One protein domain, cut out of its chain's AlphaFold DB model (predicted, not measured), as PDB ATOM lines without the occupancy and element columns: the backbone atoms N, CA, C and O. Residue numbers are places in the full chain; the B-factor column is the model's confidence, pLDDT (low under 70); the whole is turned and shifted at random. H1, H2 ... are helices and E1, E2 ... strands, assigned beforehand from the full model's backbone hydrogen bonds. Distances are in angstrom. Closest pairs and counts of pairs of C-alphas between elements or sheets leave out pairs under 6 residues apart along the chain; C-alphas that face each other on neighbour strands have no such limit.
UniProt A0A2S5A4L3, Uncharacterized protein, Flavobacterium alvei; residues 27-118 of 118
ATOM      1  N   LEU A  27     -34.398 -43.123  19.108       93.88
ATOM      2  CA  LEU A  27     -34.267 -42.001  20.038       93.88
ATOM      3  C   LEU A  27     -34.148 -42.541  21.464       93.88
ATOM      4  O   LEU A  27     -34.811 -43.513  21.819       93.88
ATOM      5  N   ILE A  28     -33.312 -41.922  22.295       93.62
ATOM      6  CA  ILE A  28     -33.067 -42.373  23.671       93.62
ATOM      7  C   ILE A  28     -33.419 -41.244  24.623       93.62
ATOM      8  O   ILE A  28     -32.700 -40.254  24.678       93.62
ATOM      9  N   ASP A  29     -34.470 -41.423  25.416       92.12
ATOM     10  CA  ASP A  29     -34.830 -40.495  26.481       92.12
ATOM     11  C   ASP A  29     -34.241 -40.972  27.807       92.12
ATOM     12  O   ASP A  29     -34.733 -41.908  28.444       92.12
ATOM     13  N   LYS A  30     -33.175 -40.297  28.242       88.81
ATOM     14  CA  LYS A  30     -32.502 -40.598  29.510       88.81
ATOM     15  C   LYS A  30     -33.360 -40.284  30.736       88.81
ATOM     16  O   LYS A  30     -33.167 -40.919  31.767       88.81
ATOM     17  N   SER A  31     -34.280 -39.324  30.640       88.75
ATOM     18  CA  SER A  31     -35.125 -38.906  31.763       88.75
ATOM     19  C   SER A  31     -36.216 -39.934  32.068       88.75
ATOM     20  O   SER A  31     -36.464 -40.241  33.230       88.75
ATOM     21  N   LEU A  32     -36.822 -40.512  31.025       89.44
ATOM     22  CA  LEU A  32     -37.805 -41.591  31.156       89.44
ATOM     23  C   LEU A  32     -37.153 -42.979  31.218       89.44
ATOM     24  O   LEU A  32     -37.774 -43.937  31.671       89.44
ATOM     25  N   GLY A  33     -35.903 -43.105  30.763       92.50
ATOM     26  CA  GLY A  33     -35.230 -44.391  30.604       92.50
ATOM     27  C   GLY A  33     -35.809 -45.224  29.458       92.50
ATOM     28  O   GLY A  33     -35.773 -46.456  29.525       92.50
ATOM     29  N   TYR A  34     -36.371 -44.561  28.442       96.06
ATOM     30  CA  TYR A  34     -37.025 -45.186  27.291       96.06
ATOM     31  C   TYR A  34     -36.171 -45.065  26.029       96.06
ATOM     32  O   TYR A  34     -35.446 -44.089  25.823       96.06
ATOM     33  N   LYS A  35     -36.302 -46.058  25.156       96.38
ATOM     34  CA  LYS A  35     -35.856 -46.029  23.766       96.38
ATOM     35  C   LYS A  35     -37.085 -46.014  22.869       96.38
ATOM     36  O   LYS A  35     -37.969 -46.847  23.048       96.38
ATOM     37  N   PHE A  36     -37.116 -45.108  21.904       97.12
ATOM     38  CA  PHE A  36     -38.154 -45.041  20.881       97.12
ATOM     39  C   PHE A  36     -37.563 -45.502  19.565       97.12
ATOM     40  O   PHE A  36     -36.606 -44.896  19.096       97.12
ATOM     41  N   ILE A  37     -38.112 -46.566  18.992       96.56
ATOM     42  CA  ILE A  37     -37.562 -47.220  17.806       96.56
ATOM     43  C   ILE A  37     -38.599 -47.174  16.697       96.56
ATOM     44  O   ILE A  37     -39.739 -47.596  16.908       96.56
ATOM     45  N   ILE A  38     -38.195 -46.690  15.528       96.25
ATOM     46  CA  ILE A  38     -38.982 -46.808  14.308       96.25
ATOM     47  C   ILE A  38     -38.659 -48.122  13.592       96.25
ATOM     48  O   ILE A  38     -37.505 -48.537  13.500       96.25
ATOM     49  N   ASP A  39     -39.686 -48.802  13.092       95.25
ATOM     50  CA  ASP A  39     -39.512 -50.051  12.363       95.25
ATOM     51  C   ASP A  39     -38.860 -49.847  10.983       95.25
ATOM     52  O   ASP A  39     -38.818 -48.750  10.422       95.25
ATOM     53  N   LYS A  40     -38.382 -50.943  10.385       92.88
ATOM     54  CA  LYS A  40     -37.718 -50.923   9.071       92.88
ATOM     55  C   LYS A  40     -38.606 -50.343   7.961       92.88
ATOM     56  O   LYS A  40     -38.091 -49.728   7.028       92.88
ATOM     57  N   ASN A  41     -39.923 -50.528   8.057       94.00
ATOM     58  CA  ASN A  41     -40.871 -50.006   7.072       94.00
ATOM     59  C   ASN A  41     -41.210 -48.527   7.291       94.00
ATOM     60  O   ASN A  41     -41.783 -47.906   6.394       94.00
ATOM     61  N   ARG A  42     -40.797 -47.959   8.431       94.81
ATOM     62  CA  ARG A  42     -40.994 -46.567   8.840       94.81
ATOM     63  C   ARG A  42     -42.457 -46.176   8.987       94.81
ATOM     64  O   ARG A  42     -42.861 -45.098   8.562       94.81
ATOM     65  N   ILE A  43     -43.248 -47.062   9.569       95.81
ATOM     66  CA  ILE A  43     -44.689 -46.874   9.783       95.81
ATOM     67  C   ILE A  43     -45.086 -47.097  11.240       95.81
ATOM     68  O   ILE A  43     -46.125 -46.610  11.671       95.81
ATOM     69  N   VAL A  44     -44.268 -47.820  12.007       97.62
ATOM     70  CA  VAL A  44     -44.541 -48.151  13.403       97.62
ATOM     71  C   VAL A  44     -43.432 -47.614  14.291       97.62
ATOM     72  O   VAL A  44     -42.252 -47.759  13.982       97.62
ATOM     73  N   ILE A  45     -43.823 -47.052  15.431       98.06
ATOM     74  CA  ILE A  45     -42.914 -46.604  16.485       98.06
ATOM     75  C   ILE A  45     -43.220 -47.400  17.752       98.06
ATOM     76  O   ILE A  45     -44.382 -47.603  18.108       98.06
ATOM     77  N   SER A  46     -42.174 -47.862  18.432       98.31
ATOM     78  CA  SER A  46     -42.278 -48.575  19.709       98.31
ATOM     79  C   SER A  46     -41.472 -47.870  20.790       98.31
ATOM     80  O   SER A  46     -40.346 -47.454  20.529       98.31
ATOM     81  N   ALA A  47     -42.008 -47.796  22.007       98.12
ATOM     82  CA  ALA A  47     -41.258 -47.422  23.200       98.12
ATOM     83  C   ALA A  47     -40.887 -48.655  24.011       98.12
ATOM     84  O   ALA A  47     -41.736 -49.494  24.314       98.12
ATOM     85  N   ILE A  48     -39.622 -48.737  24.395       97.88
ATOM     86  CA  ILE A  48     -39.057 -49.851  25.147       97.88
ATOM     87  C   ILE A  48     -38.296 -49.285  26.345       97.88
ATOM     88  O   ILE A  48     -37.560 -48.310  26.201       97.88
ATOM     89  N   ASP A  49     -38.456 -49.874  27.527       95.88
ATOM     90  CA  ASP A  49     -37.702 -49.450  28.708       95.88
ATOM     91  C   ASP A  49     -36.250 -49.964  28.712       95.88
ATOM     92  O   ASP A  49     -35.814 -50.758  27.874       95.88
ATOM     93  N   LYS A  50     -35.474 -49.539  29.710       92.56
ATOM     94  CA  LYS A  50     -34.086 -49.985  29.908       92.56
ATOM     95  C   LYS A  50     -33.906 -51.503  30.077       92.56
ATOM     96  O   LYS A  50     -32.790 -51.982  29.909       92.56
ATOM     97  N   LYS A  51     -34.961 -52.241  30.441       95.00
ATOM     98  CA  LYS A  51     -34.953 -53.703  30.604       95.00
ATOM     99  C   LYS A  51     -35.378 -54.433  29.325       95.00
ATOM    100  O   LYS A  51     -35.405 -55.657  29.321       95.00
ATOM    101  N   GLY A  52     -35.711 -53.709  28.255       93.19
ATOM    102  CA  GLY A  52     -36.205 -54.301  27.014       93.19
ATOM    103  C   GLY A  52     -37.715 -54.558  27.006       93.19
ATOM    104  O   GLY A  52     -38.216 -55.162  26.060       93.19
ATOM    105  N   LYS A  53     -38.464 -54.105  28.020       97.25
ATOM    106  CA  LYS A  53     -39.920 -54.273  28.065       97.25
ATOM    107  C   LYS A  53     -40.597 -53.266  27.138       97.25
ATOM    108  O   LYS A  53     -40.350 -52.066  27.237       97.25
ATOM    109  N   LEU A  54     -41.504 -53.752  26.292       97.88
ATOM    110  CA  LEU A  54     -42.379 -52.906  25.482       97.88
ATOM    111  C   LEU A  54     -43.332 -52.108  26.387       97.88
ATOM    112  O   LEU A  54     -44.069 -52.689  27.184       97.88
ATOM    113  N   ILE A  55     -43.318 -50.785  26.246       97.94
ATOM    114  CA  ILE A  55     -44.209 -49.863  26.958       97.94
ATOM    115  C   ILE A  55     -45.432 -49.549  26.101       97.94
ATOM    116  O   ILE A  55     -46.560 -49.689  26.562       97.94
ATOM    117  N   TRP A  56     -45.208 -49.165  24.846       98.12
ATOM    118  CA  TRP A  56     -46.262 -48.951  23.861       98.12
ATOM    119  C   TRP A  56     -45.727 -49.177  22.448       98.12
ATOM    120  O   TRP A  56     -44.520 -49.128  22.202       98.12
ATOM    121  N   LYS A  57     -46.644 -49.426  21.516       97.81
ATOM    122  CA  LYS A  57     -46.386 -49.579  20.083       97.81
ATOM    123  C   LYS A  57     -47.551 -48.956  19.330       97.81
ATOM    124  O   LYS A  57     -48.692 -49.243  19.671       97.81
ATOM    125  N   THR A  58     -47.268 -48.134  18.326       97.50
ATOM    126  CA  THR A  58     -48.308 -47.486  17.521       97.50
ATOM    127  C   THR A  58     -47.896 -47.375  16.059       97.50
ATOM    128  O   THR A  58     -46.718 -47.184  15.746       97.50
ATOM    129  N   ASN A  59     -48.877 -47.495  15.169       96.81
ATOM    130  CA  ASN A  59     -48.820 -46.984  13.810       96.81
ATOM    131  C   ASN A  59     -49.570 -45.644  13.796       96.81
ATOM    132  O   ASN A  59     -50.801 -45.647  13.738       96.81
ATOM    133  N   PRO A  60     -48.876 -44.493  13.846       94.88
ATOM    134  CA  PRO A  60     -49.556 -43.229  14.108       94.88
ATOM    135  C   PRO A  60     -50.560 -42.858  13.007       94.88
ATOM    136  O   PRO A  60     -51.577 -42.238  13.303       94.88
ATOM    137  N   SER A  61     -50.326 -43.288  11.761       92.94
ATOM    138  CA  SER A  61     -51.243 -43.062  10.640       92.94
ATOM    139  C   SER A  61     -52.509 -43.917  10.746       92.94
ATOM    140  O   SER A  61     -53.616 -43.379  10.717       92.94
ATOM    141  N   VAL A  62     -52.359 -45.234  10.921       92.12
ATOM    142  CA  VAL A  62     -53.498 -46.171  10.950       92.12
ATOM    143  C   VAL A  62     -54.304 -46.034  12.237       92.12
ATOM    144  O   VAL A  62     -55.529 -45.937  12.184       92.12
ATOM    145  N   ASP A  63     -53.632 -45.963  13.387       91.69
ATOM    146  CA  ASP A  63     -54.286 -45.936  14.700       91.69
ATOM    147  C   ASP A  63     -55.111 -44.653  14.901       91.69
ATOM    148  O   ASP A  63     -56.077 -44.644  15.663       91.69
ATOM    149  N   ASN A  64     -54.770 -43.579  14.176       88.81
ATOM    150  CA  ASN A  64     -55.487 -42.299  14.202       88.81
ATOM    151  C   ASN A  64     -56.335 -42.067  12.951       88.81
ATOM    152  O   ASN A  64     -56.862 -40.971  12.772       88.81
ATOM    153  N   LYS A  65     -56.493 -43.094  12.104       90.56
ATOM    154  CA  LYS A  65     -57.336 -43.063  10.903       90.56
ATOM    155  C   LYS A  65     -57.026 -41.862  10.003       90.56
ATOM    156  O   LYS A  65     -57.944 -41.224   9.488       90.56
ATOM    157  N   LEU A  66     -55.741 -41.538   9.836       88.12
ATOM    158  CA  LEU A  66     -55.346 -40.473   8.921       88.12
ATOM    159  C   LEU A  66     -55.819 -40.835   7.513       88.12
ATOM    160  O   LEU A  66     -55.561 -41.937   7.026       88.12
ATOM    161  N   GLY A  67     -56.535 -39.904   6.882       83.50
ATOM    162  CA  GLY A  67     -56.984 -40.068   5.507       83.50
ATOM    163  C   GLY A  67     -55.800 -40.191   4.551       83.50
ATOM    164  O   GLY A  67     -54.724 -39.633   4.799       83.50
ATOM    165  N   GLU A  68     -56.011 -40.906   3.447       86.88
ATOM    166  CA  GLU A  68     -55.041 -40.949   2.360       86.88
ATOM    167  C   GLU A  68     -54.781 -39.532   1.843       86.88
ATOM    168  O   GLU A  68     -55.700 -38.773   1.539       86.88
ATOM    169  N   TYR A  69     -53.505 -39.183   1.738       82.38
ATOM    170  CA  TYR A  69     -53.073 -37.901   1.206       82.38
ATOM    171  C   TYR A  69     -51.794 -38.122   0.415       82.38
ATOM    172  O   TYR A  69     -50.823 -38.602   0.991       82.38
ATOM    173  N   LYS A  70     -51.803 -37.835  -0.896       84.81
ATOM    174  CA  LYS A  70     -50.724 -38.060  -1.893       84.81
ATOM    175  C   LYS A  70     -50.231 -39.519  -2.051       84.81
ATOM    176  O   LYS A  70     -49.781 -39.884  -3.132       84.81
ATOM    177  N   VAL A  71     -50.273 -40.340  -1.002       85.94
ATOM    178  CA  VAL A  71     -49.736 -41.702  -0.929       85.94
ATOM    179  C   VAL A  71     -50.607 -42.542   0.011       85.94
ATOM    180  O   VAL A  71     -50.924 -42.102   1.114       85.94
ATOM    181  N   LYS A  72     -50.923 -43.777  -0.391       85.38
ATOM    182  CA  LYS A  72     -51.797 -44.700   0.357       85.38
ATOM    183  C   LYS A  72     -51.256 -45.139   1.719       85.38
ATOM    184  O   LYS A  72     -52.013 -45.298   2.668       85.38
ATOM    185  N   ILE A  73     -49.949 -45.389   1.808       88.44
ATOM    186  CA  ILE A  73     -49.277 -45.792   3.051       88.44
ATOM    187  C   ILE A  73     -48.105 -44.834   3.265       88.44
ATOM    188  O   ILE A  73     -47.033 -45.046   2.681       88.44
ATOM    189  N   PRO A  74     -48.299 -43.755   4.039       91.44
ATOM    190  CA  PRO A  74     -47.246 -42.786   4.265       91.44
ATOM    191  C   PRO A  74     -46.132 -43.388   5.124       91.44
ATOM    192  O   PRO A  74     -46.377 -44.067   6.120       91.44
ATOM    193  N   LYS A  75     -44.886 -43.121   4.735       94.25
ATOM    194  CA  LYS A  75     -43.688 -43.512   5.484       94.25
ATOM    195  C   LYS A  75     -43.154 -42.315   6.241       94.25
ATOM    196  O   LYS A  75     -43.066 -41.223   5.685       94.25
ATOM    197  N   ILE A  76     -42.743 -42.527   7.479       94.19
ATOM    198  CA  ILE A  76     -42.097 -41.513   8.300       94.19
ATOM    199  C   ILE A  76     -40.717 -41.208   7.699       94.19
ATOM    200  O   ILE A  76     -39.922 -42.107   7.408       94.19
ATOM    201  N   VAL A  77     -40.438 -39.925   7.491       92.12
ATOM    202  CA  VAL A  77     -39.177 -39.399   6.942       92.12
ATOM    203  C   VAL A  77     -38.475 -38.437   7.894       92.12
ATOM    204  O   VAL A  77     -37.319 -38.092   7.658       92.12
ATOM    205  N   TYR A  78     -39.136 -38.051   8.983       91.06
ATOM    206  CA  TYR A  78     -38.562 -37.289  10.085       91.06
ATOM    207  C   TYR A  78     -38.976 -37.930  11.407       91.06
ATOM    208  O   TYR A  78     -40.133 -38.310  11.560       91.06
ATOM    209  N   PHE A  79     -38.027 -38.078  12.329       92.12
ATOM    210  CA  PHE A  79     -38.220 -38.738  13.620       92.12
ATOM    211  C   PHE A  79     -37.210 -38.176  14.624       92.12
ATOM    212  O   PHE A  79     -36.012 -38.467  14.551       92.12
ATOM    213  N   ALA A  80     -37.675 -37.308  15.519       91.69
ATOM    214  CA  ALA A  80     -36.805 -36.557  16.418       91.69
ATOM    215  C   ALA A  80     -37.521 -36.125  17.698       91.69
ATOM    216  O   ALA A  80     -38.746 -36.041  17.731       91.69
ATOM    217  N   PHE A  81     -36.752 -35.811  18.741       90.56
ATOM    218  CA  PHE A  81     -37.292 -35.081  19.881       90.56
ATOM    219  C   PHE A  81     -37.467 -33.609  19.519       90.56
ATOM    220  O   PHE A  81     -36.551 -32.964  18.999       90.56
ATOM    221  N   ASP A  82     -38.643 -33.070  19.820       87.50
ATOM    222  CA  ASP A  82     -38.932 -31.653  19.650       87.50
ATOM    223  C   ASP A  82     -39.802 -31.118  20.786       87.50
ATOM    224  O   ASP A  82     -40.325 -31.880  21.596       87.50
ATOM    225  N   SER A  83     -39.934 -29.802  20.884       80.69
ATOM    226  CA  SER A  83     -40.837 -29.167  21.838       80.69
ATOM    227  C   SER A  83     -42.228 -29.015  21.241       80.69
ATOM    228  O   SER A  83     -42.372 -28.426  20.171       80.69
ATOM    229  N   ASP A  84     -43.247 -29.445  21.978       73.69
ATOM    230  CA  ASP A  84     -44.623 -29.028  21.724       73.69
ATOM    231  C   ASP A  84     -44.758 -27.535  22.078       73.69
ATOM    232  O   ASP A  84     -44.617 -27.128  23.241       73.69
ATOM    233  N   SER A  85     -44.973 -26.700  21.059       64.19
ATOM    234  CA  SER A  85     -45.147 -25.253  21.201       64.19
ATOM    235  C   SER A  85     -46.506 -24.882  21.806       64.19
ATOM    236  O   SER A  85     -46.631 -23.799  22.381       64.19
ATOM    237  N   SER A  86     -47.499 -25.778  21.744       64.88
ATOM    238  CA  SER A  86     -48.867 -25.556  22.224       64.88
ATOM    239  C   SER A  86     -49.026 -25.802  23.731       64.88
ATOM    240  O   SER A  86     -49.811 -25.125  24.401       64.88
ATOM    241  N   LYS A  87     -48.247 -26.727  24.312       57.62
ATOM    242  CA  LYS A  87     -48.311 -27.090  25.739       57.62
ATOM    243  C   LYS A  87     -46.963 -26.920  26.425       57.62
ATOM    244  O   LYS A  87     -46.123 -27.809  26.381       57.62
ATOM    245  N   LYS A  88     -46.773 -25.794  27.128       56.75
ATOM    246  CA  LYS A  88     -45.714 -25.566  28.145       56.75
ATOM    247  C   LYS A  88     -44.374 -26.298  27.877       56.75
ATOM    248  O   LYS A  88     -43.815 -26.901  28.790       56.75
ATOM    249  N   LYS A  89     -43.842 -26.227  26.648       62.72
ATOM    250  CA  LYS A  89     -42.531 -26.782  26.257       62.72
ATOM    251  C   LYS A  89     -42.301 -28.238  26.706       62.72
ATOM    252  O   LYS A  89     -41.193 -28.575  27.133       62.72
ATOM    253  N   SER A  90     -43.317 -29.102  26.665       76.31
ATOM    254  CA  SER A  90     -43.083 -30.537  26.869       76.31
ATOM    255  C   SER A  90     -42.382 -31.127  25.650       76.31
ATOM    256  O   SER A  90     -42.799 -30.893  24.517       76.31
ATOM    257  N   GLU A  91     -41.308 -31.882  25.879       88.19
ATOM    258  CA  GLU A  91     -40.621 -32.605  24.809       88.19
ATOM    259  C   GLU A  91     -41.501 -33.767  24.319       88.19
ATOM    260  O   GLU A  91     -41.995 -34.564  25.121       88.19
ATOM    261  N   VAL A  92     -41.679 -33.859  23.009       92.44
ATOM    262  CA  VAL A  92     -42.473 -34.856  22.283       92.44
ATOM    263  C   VAL A  92     -41.611 -35.529  21.219       92.44
ATOM    264  O   VAL A  92     -40.478 -35.119  20.963       92.44
ATOM    265  N   ILE A  93     -42.141 -36.575  20.590       94.38
ATOM    266  CA  ILE A  93     -41.512 -37.203  19.424       94.38
ATOM    267  C   ILE A  93     -42.188 -36.644  18.181       94.38
ATOM    268  O   ILE A  93     -43.321 -37.006  17.882       94.38
ATOM    269  N   TRP A  94     -41.506 -35.769  17.460       93.12
ATOM    270  CA  TRP A  94     -42.030 -35.184  16.237       93.12
ATOM    271  C   TRP A  94     -41.795 -36.107  15.048       93.12
ATOM    272  O   TRP A  94     -40.702 -36.666  14.889       93.12
ATOM    273  N   ILE A  95     -42.815 -36.237  14.200       93.62
ATOM    274  CA  ILE A  95     -42.740 -36.998  12.960       93.62
ATOM    275  C   ILE A  95     -43.288 -36.218  11.773       93.62
ATOM    276  O   ILE A  95     -44.236 -35.446  11.883       93.62
ATOM    277  N   ALA A  96     -42.694 -36.471  10.614       92.62
ATOM    278  CA  ALA A  96     -43.244 -36.062   9.330       92.62
ATOM    279  C   ALA A  96     -43.228 -37.250   8.380       92.62
ATOM    280  O   ALA A  96     -42.323 -38.091   8.431       92.62
ATOM    281  N   TYR A  97     -44.223 -37.302   7.510       92.88
ATOM    282  CA  TYR A  97     -44.394 -38.337   6.512       92.88
ATOM    283  C   TYR A  97     -43.903 -37.878   5.137       92.88
ATOM    284  O   TYR A  97     -43.855 -36.689   4.825       92.88
ATOM    285  N   ASN A  98     -43.578 -38.835   4.269       91.75
ATOM    286  CA  ASN A  98     -43.209 -38.585   2.872       91.75
ATOM    287  C   ASN A  98     -44.357 -38.021   2.016       91.75
ATOM    288  O   ASN A  98     -44.142 -37.711   0.846       91.75
ATOM    289  N   ASN A  99     -45.560 -37.927   2.576       90.31
ATOM    290  CA  ASN A  99     -46.721 -37.327   1.946       90.31
ATOM    291  C   ASN A  99     -47.018 -35.903   2.448       90.31
ATOM    292  O   ASN A  99     -48.094 -35.390   2.177       90.31
ATOM    293  N   SER A 100     -46.086 -35.276   3.170       88.00
ATOM    294  CA  SER A 100     -46.225 -33.941   3.772       88.00
ATOM    295  C   SER A 100     -47.169 -33.829   4.972       88.00
ATOM    296  O   SER A 100     -47.292 -32.738   5.516       88.00
ATOM    297  N   GLN A 101     -47.806 -34.907   5.437       92.56
ATOM    298  CA  GLN A 101     -48.504 -34.886   6.727       92.56
ATOM    299  C   GLN A 101     -47.498 -34.917   7.885       92.56
ATOM    300  O   GLN A 101     -46.427 -35.523   7.776       92.56
ATOM    301  N   PHE A 102     -47.842 -34.307   9.017       93.00
ATOM    302  CA  PHE A 102     -46.978 -34.287  10.197       93.00
ATOM    303  C   PHE A 102     -47.763 -34.201  11.509       93.00
ATOM    304  O   PHE A 102     -48.971 -33.962  11.551       93.00
ATOM    305  N   GLY A 103     -47.052 -34.454  12.602       93.25
ATOM    306  CA  GLY A 103     -47.594 -34.432  13.949       93.25
ATOM    307  C   GLY A 103     -46.565 -34.895  14.967       93.25
ATOM    308  O   GLY A 103     -45.376 -35.020  14.663       93.25
ATOM    309  N   PHE A 104     -47.018 -35.201  16.177       94.31
ATOM    310  CA  PHE A 104     -46.131 -35.658  17.241       94.31
ATOM    311  C   PHE A 104     -46.756 -36.731  18.121       94.31
ATOM    312  O   PHE A 104     -47.973 -36.871  18.189       94.31
ATOM    313  N   LEU A 105     -45.907 -37.486  18.818       95.38
ATOM    314  CA  LEU A 105     -46.307 -38.470  19.812       95.38
ATOM    315  C   LEU A 105     -45.939 -38.014  21.223       95.38
ATOM    316  O   LEU A 105     -44.830 -37.533  21.476       95.38
ATOM    317  N   ASP A 106     -46.841 -38.272  22.165       93.88
ATOM    318  CA  ASP A 106     -46.530 -38.236  23.589       93.88
ATOM    319  C   ASP A 106     -45.569 -39.381  23.958       93.88
ATOM    320  O   ASP A 106     -45.834 -40.558  23.704       93.88
ATOM    321  N   LYS A 107     -44.448 -39.044  24.607       93.62
ATOM    322  CA  LYS A 107     -43.381 -40.003  24.943       93.62
ATOM    323  C   LYS A 107     -43.834 -41.132  25.872       93.62
ATOM    324  O   LYS A 107     -43.282 -42.231  25.826       93.62
ATOM    325  N   LYS A 108     -44.801 -40.883  26.757       94.06
ATOM    326  CA  LYS A 108     -45.208 -41.851  27.788       94.06
ATOM    327  C   LYS A 108     -46.286 -42.806  27.300       94.06
ATOM    328  O   LYS A 108     -46.304 -43.952  27.736       94.06
ATOM    329  N   THR A 109     -47.160 -42.333  26.422       95.50
ATOM    330  CA  THR A 109     -48.370 -43.048  25.998       95.50
ATOM    331  C   THR A 109     -48.324 -43.502  24.545       95.50
ATOM    332  O   THR A 109     -49.086 -44.388  24.173       95.50
ATOM    333  N   GLY A 110     -47.470 -42.897  23.717       95.25
ATOM    334  CA  GLY A 110     -47.466 -43.116  22.272       95.25
ATOM    335  C   GLY A 110     -48.668 -42.491  21.567       95.25
ATOM    336  O   GLY A 110     -48.852 -42.715  20.375       95.25
ATOM    337  N   LYS A 111     -49.497 -41.704  22.270       95.56
ATOM    338  CA  LYS A 111     -50.642 -41.031  21.659       95.56
ATOM    339  C   LYS A 111     -50.146 -40.022  20.629       95.56
ATOM    340  O   LYS A 111     -49.374 -39.127  20.970       95.56
ATOM    341  N   PHE A 112     -50.620 -40.166  19.398       95.25
ATOM    342  CA  PHE A 112     -50.315 -39.258  18.305       95.25
ATOM    343  C   PHE A 112     -51.297 -38.082  18.267       95.25
ATOM    344  O   PHE A 112     -52.493 -38.243  18.517       95.25
ATOM    345  N   THR A 113     -50.771 -36.912  17.928       93.38
ATOM    346  CA  THR A 113     -51.513 -35.688  17.633       93.38
ATOM    347  C   THR A 113     -51.164 -35.265  16.215       93.38
ATOM    348  O   THR A 113     -49.987 -35.118  15.882       93.38
ATOM    349  N   PHE A 114     -52.185 -35.092  15.382       92.69
ATOM    350  CA  PHE A 114     -52.037 -34.576  14.027       92.69
ATOM    351  C   PHE A 114     -51.932 -33.050  14.056       92.69
ATOM    352  O   PHE A 114     -52.790 -32.400  14.646       92.69
ATOM    353  N   GLU A 115     -50.916 -32.500  13.392       91.12
ATOM    354  CA  GLU A 115     -50.640 -31.053  13.389       91.12
ATOM    355  C   GLU A 115     -50.880 -30.399  12.026       91.12
ATOM    356  O   GLU A 115     -50.908 -29.175  11.924       91.12
ATOM    357  N   GLY A 116     -51.083 -31.196  10.976       90.00
ATOM    358  CA  GLY A 116     -51.433 -30.684   9.661       90.00
ATOM    359  C   GLY A 116     -50.689 -31.361   8.523       90.00
ATOM    360  O   GLY A 116     -50.176 -32.481   8.624       90.00
ATOM    361  N   GLN A 117     -50.689 -30.652   7.404       88.31
ATOM    362  CA  GLN A 117     -50.074 -31.062   6.156       88.31
ATOM    363  C   GLN A 117     -49.552 -29.833   5.412       88.31
ATOM    364  O   GLN A 117     -50.149 -28.761   5.520       88.31
ATOM    365  N   ASP A 118     -48.463 -30.026   4.675       74.81
ATOM    366  CA  ASP A 118     -47.839 -29.037   3.781       74.81
ATOM    367  C   ASP A 118     -48.145 -29.328   2.292       74.81
ATOM    368  O   ASP A 118     -48.132 -30.518   1.865       74.81
TER     369      ASP A 118
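What this domain is: This is residues 27 to 118 of the 118 residues of an uncharacterized protein of Flavobacterium alvei (UniProt A0A2S5A4L3). Two small sheets of four strands stand partly face to face like a loose, offset sandwich, with E1 to E4 in one layer and E5 to E8 in the other. They come close along one side, where E1 meets E5, and spread on the other side, where the one-turn helix H1 sits between the end of E4 and the start of E8. Each sheet is a meander, each strand the antiparallel neighbour of the one before, in the orders E1 E2 E3 E4 and E5 E6 E7 E8. The printed part has 92 residues with eight named strands and one named helix, H1 after E4, and is mostly strand. It is compact, with a radius of gyration of the C-alphas of 12.8 A and spans of 39 by 31 by 19 A.

How they stand to each other: Start at E1, residues 27 to 29, which forms a hairpin with E2, residues 34 to 38; look for N 27 and O 36, 2.8 A apart. E2 forms a hairpin with E3, residues 45 to 49, at 156 degrees, with N 37 and O 46 at 2.9 A. E3 pairs in turn with E4, residues 54 to 58, where N 47 and O 56 are 2.8 A apart. Next comes H1, residues 60 to 63, too short for any O i to N i+4 pair; its one O i to N i+3 pair is not within hydrogen-bond range. In the second sheet, E5, residues 76 to 83, pairs with E6, residues 91 to 97, through N 94 and O 80 at 2.8 A. E6 pairs with E7, residues 101 to 105, through N 97 and O 101 at 2.8 A. E7 pairs with E8, residues 112 to 117, through N 104 and O 113 at 3.0 A. This second sheet is strongly twisted, and H1 only grazes it with residues 60 to 63. Between the sheets, the closest C-alphas of E1 and E5 are those of Leu 27 and Ala 80, 7.0 A apart. E4 and E8 are apart.

Where its parts are: Find C-alpha 27 at (-34.267, -42.001, 20.038), where E1 begins. E2 runs 13.2 A and E3 13.6 A from first to last C-alpha. From C-alpha 76 at (-42.097, -41.513, 8.300), E5 runs 18.4 A and bends by 58 degrees at residue 80. E6 runs 19.5 A, E7 13.7 A, and E8 14.7 A to C-alpha 117 at (-50.074, -31.062, 6.156).

The domain as a whole: The two C-alphas farthest apart are those of Lys 51 and Lys 70, at 39.4 A. The printed part has no cut. The one long link is H1 to E5, residues 64 to 75. Mean pLDDT of the printed part is 90.5; look for values under 70 at residues 85 to 89.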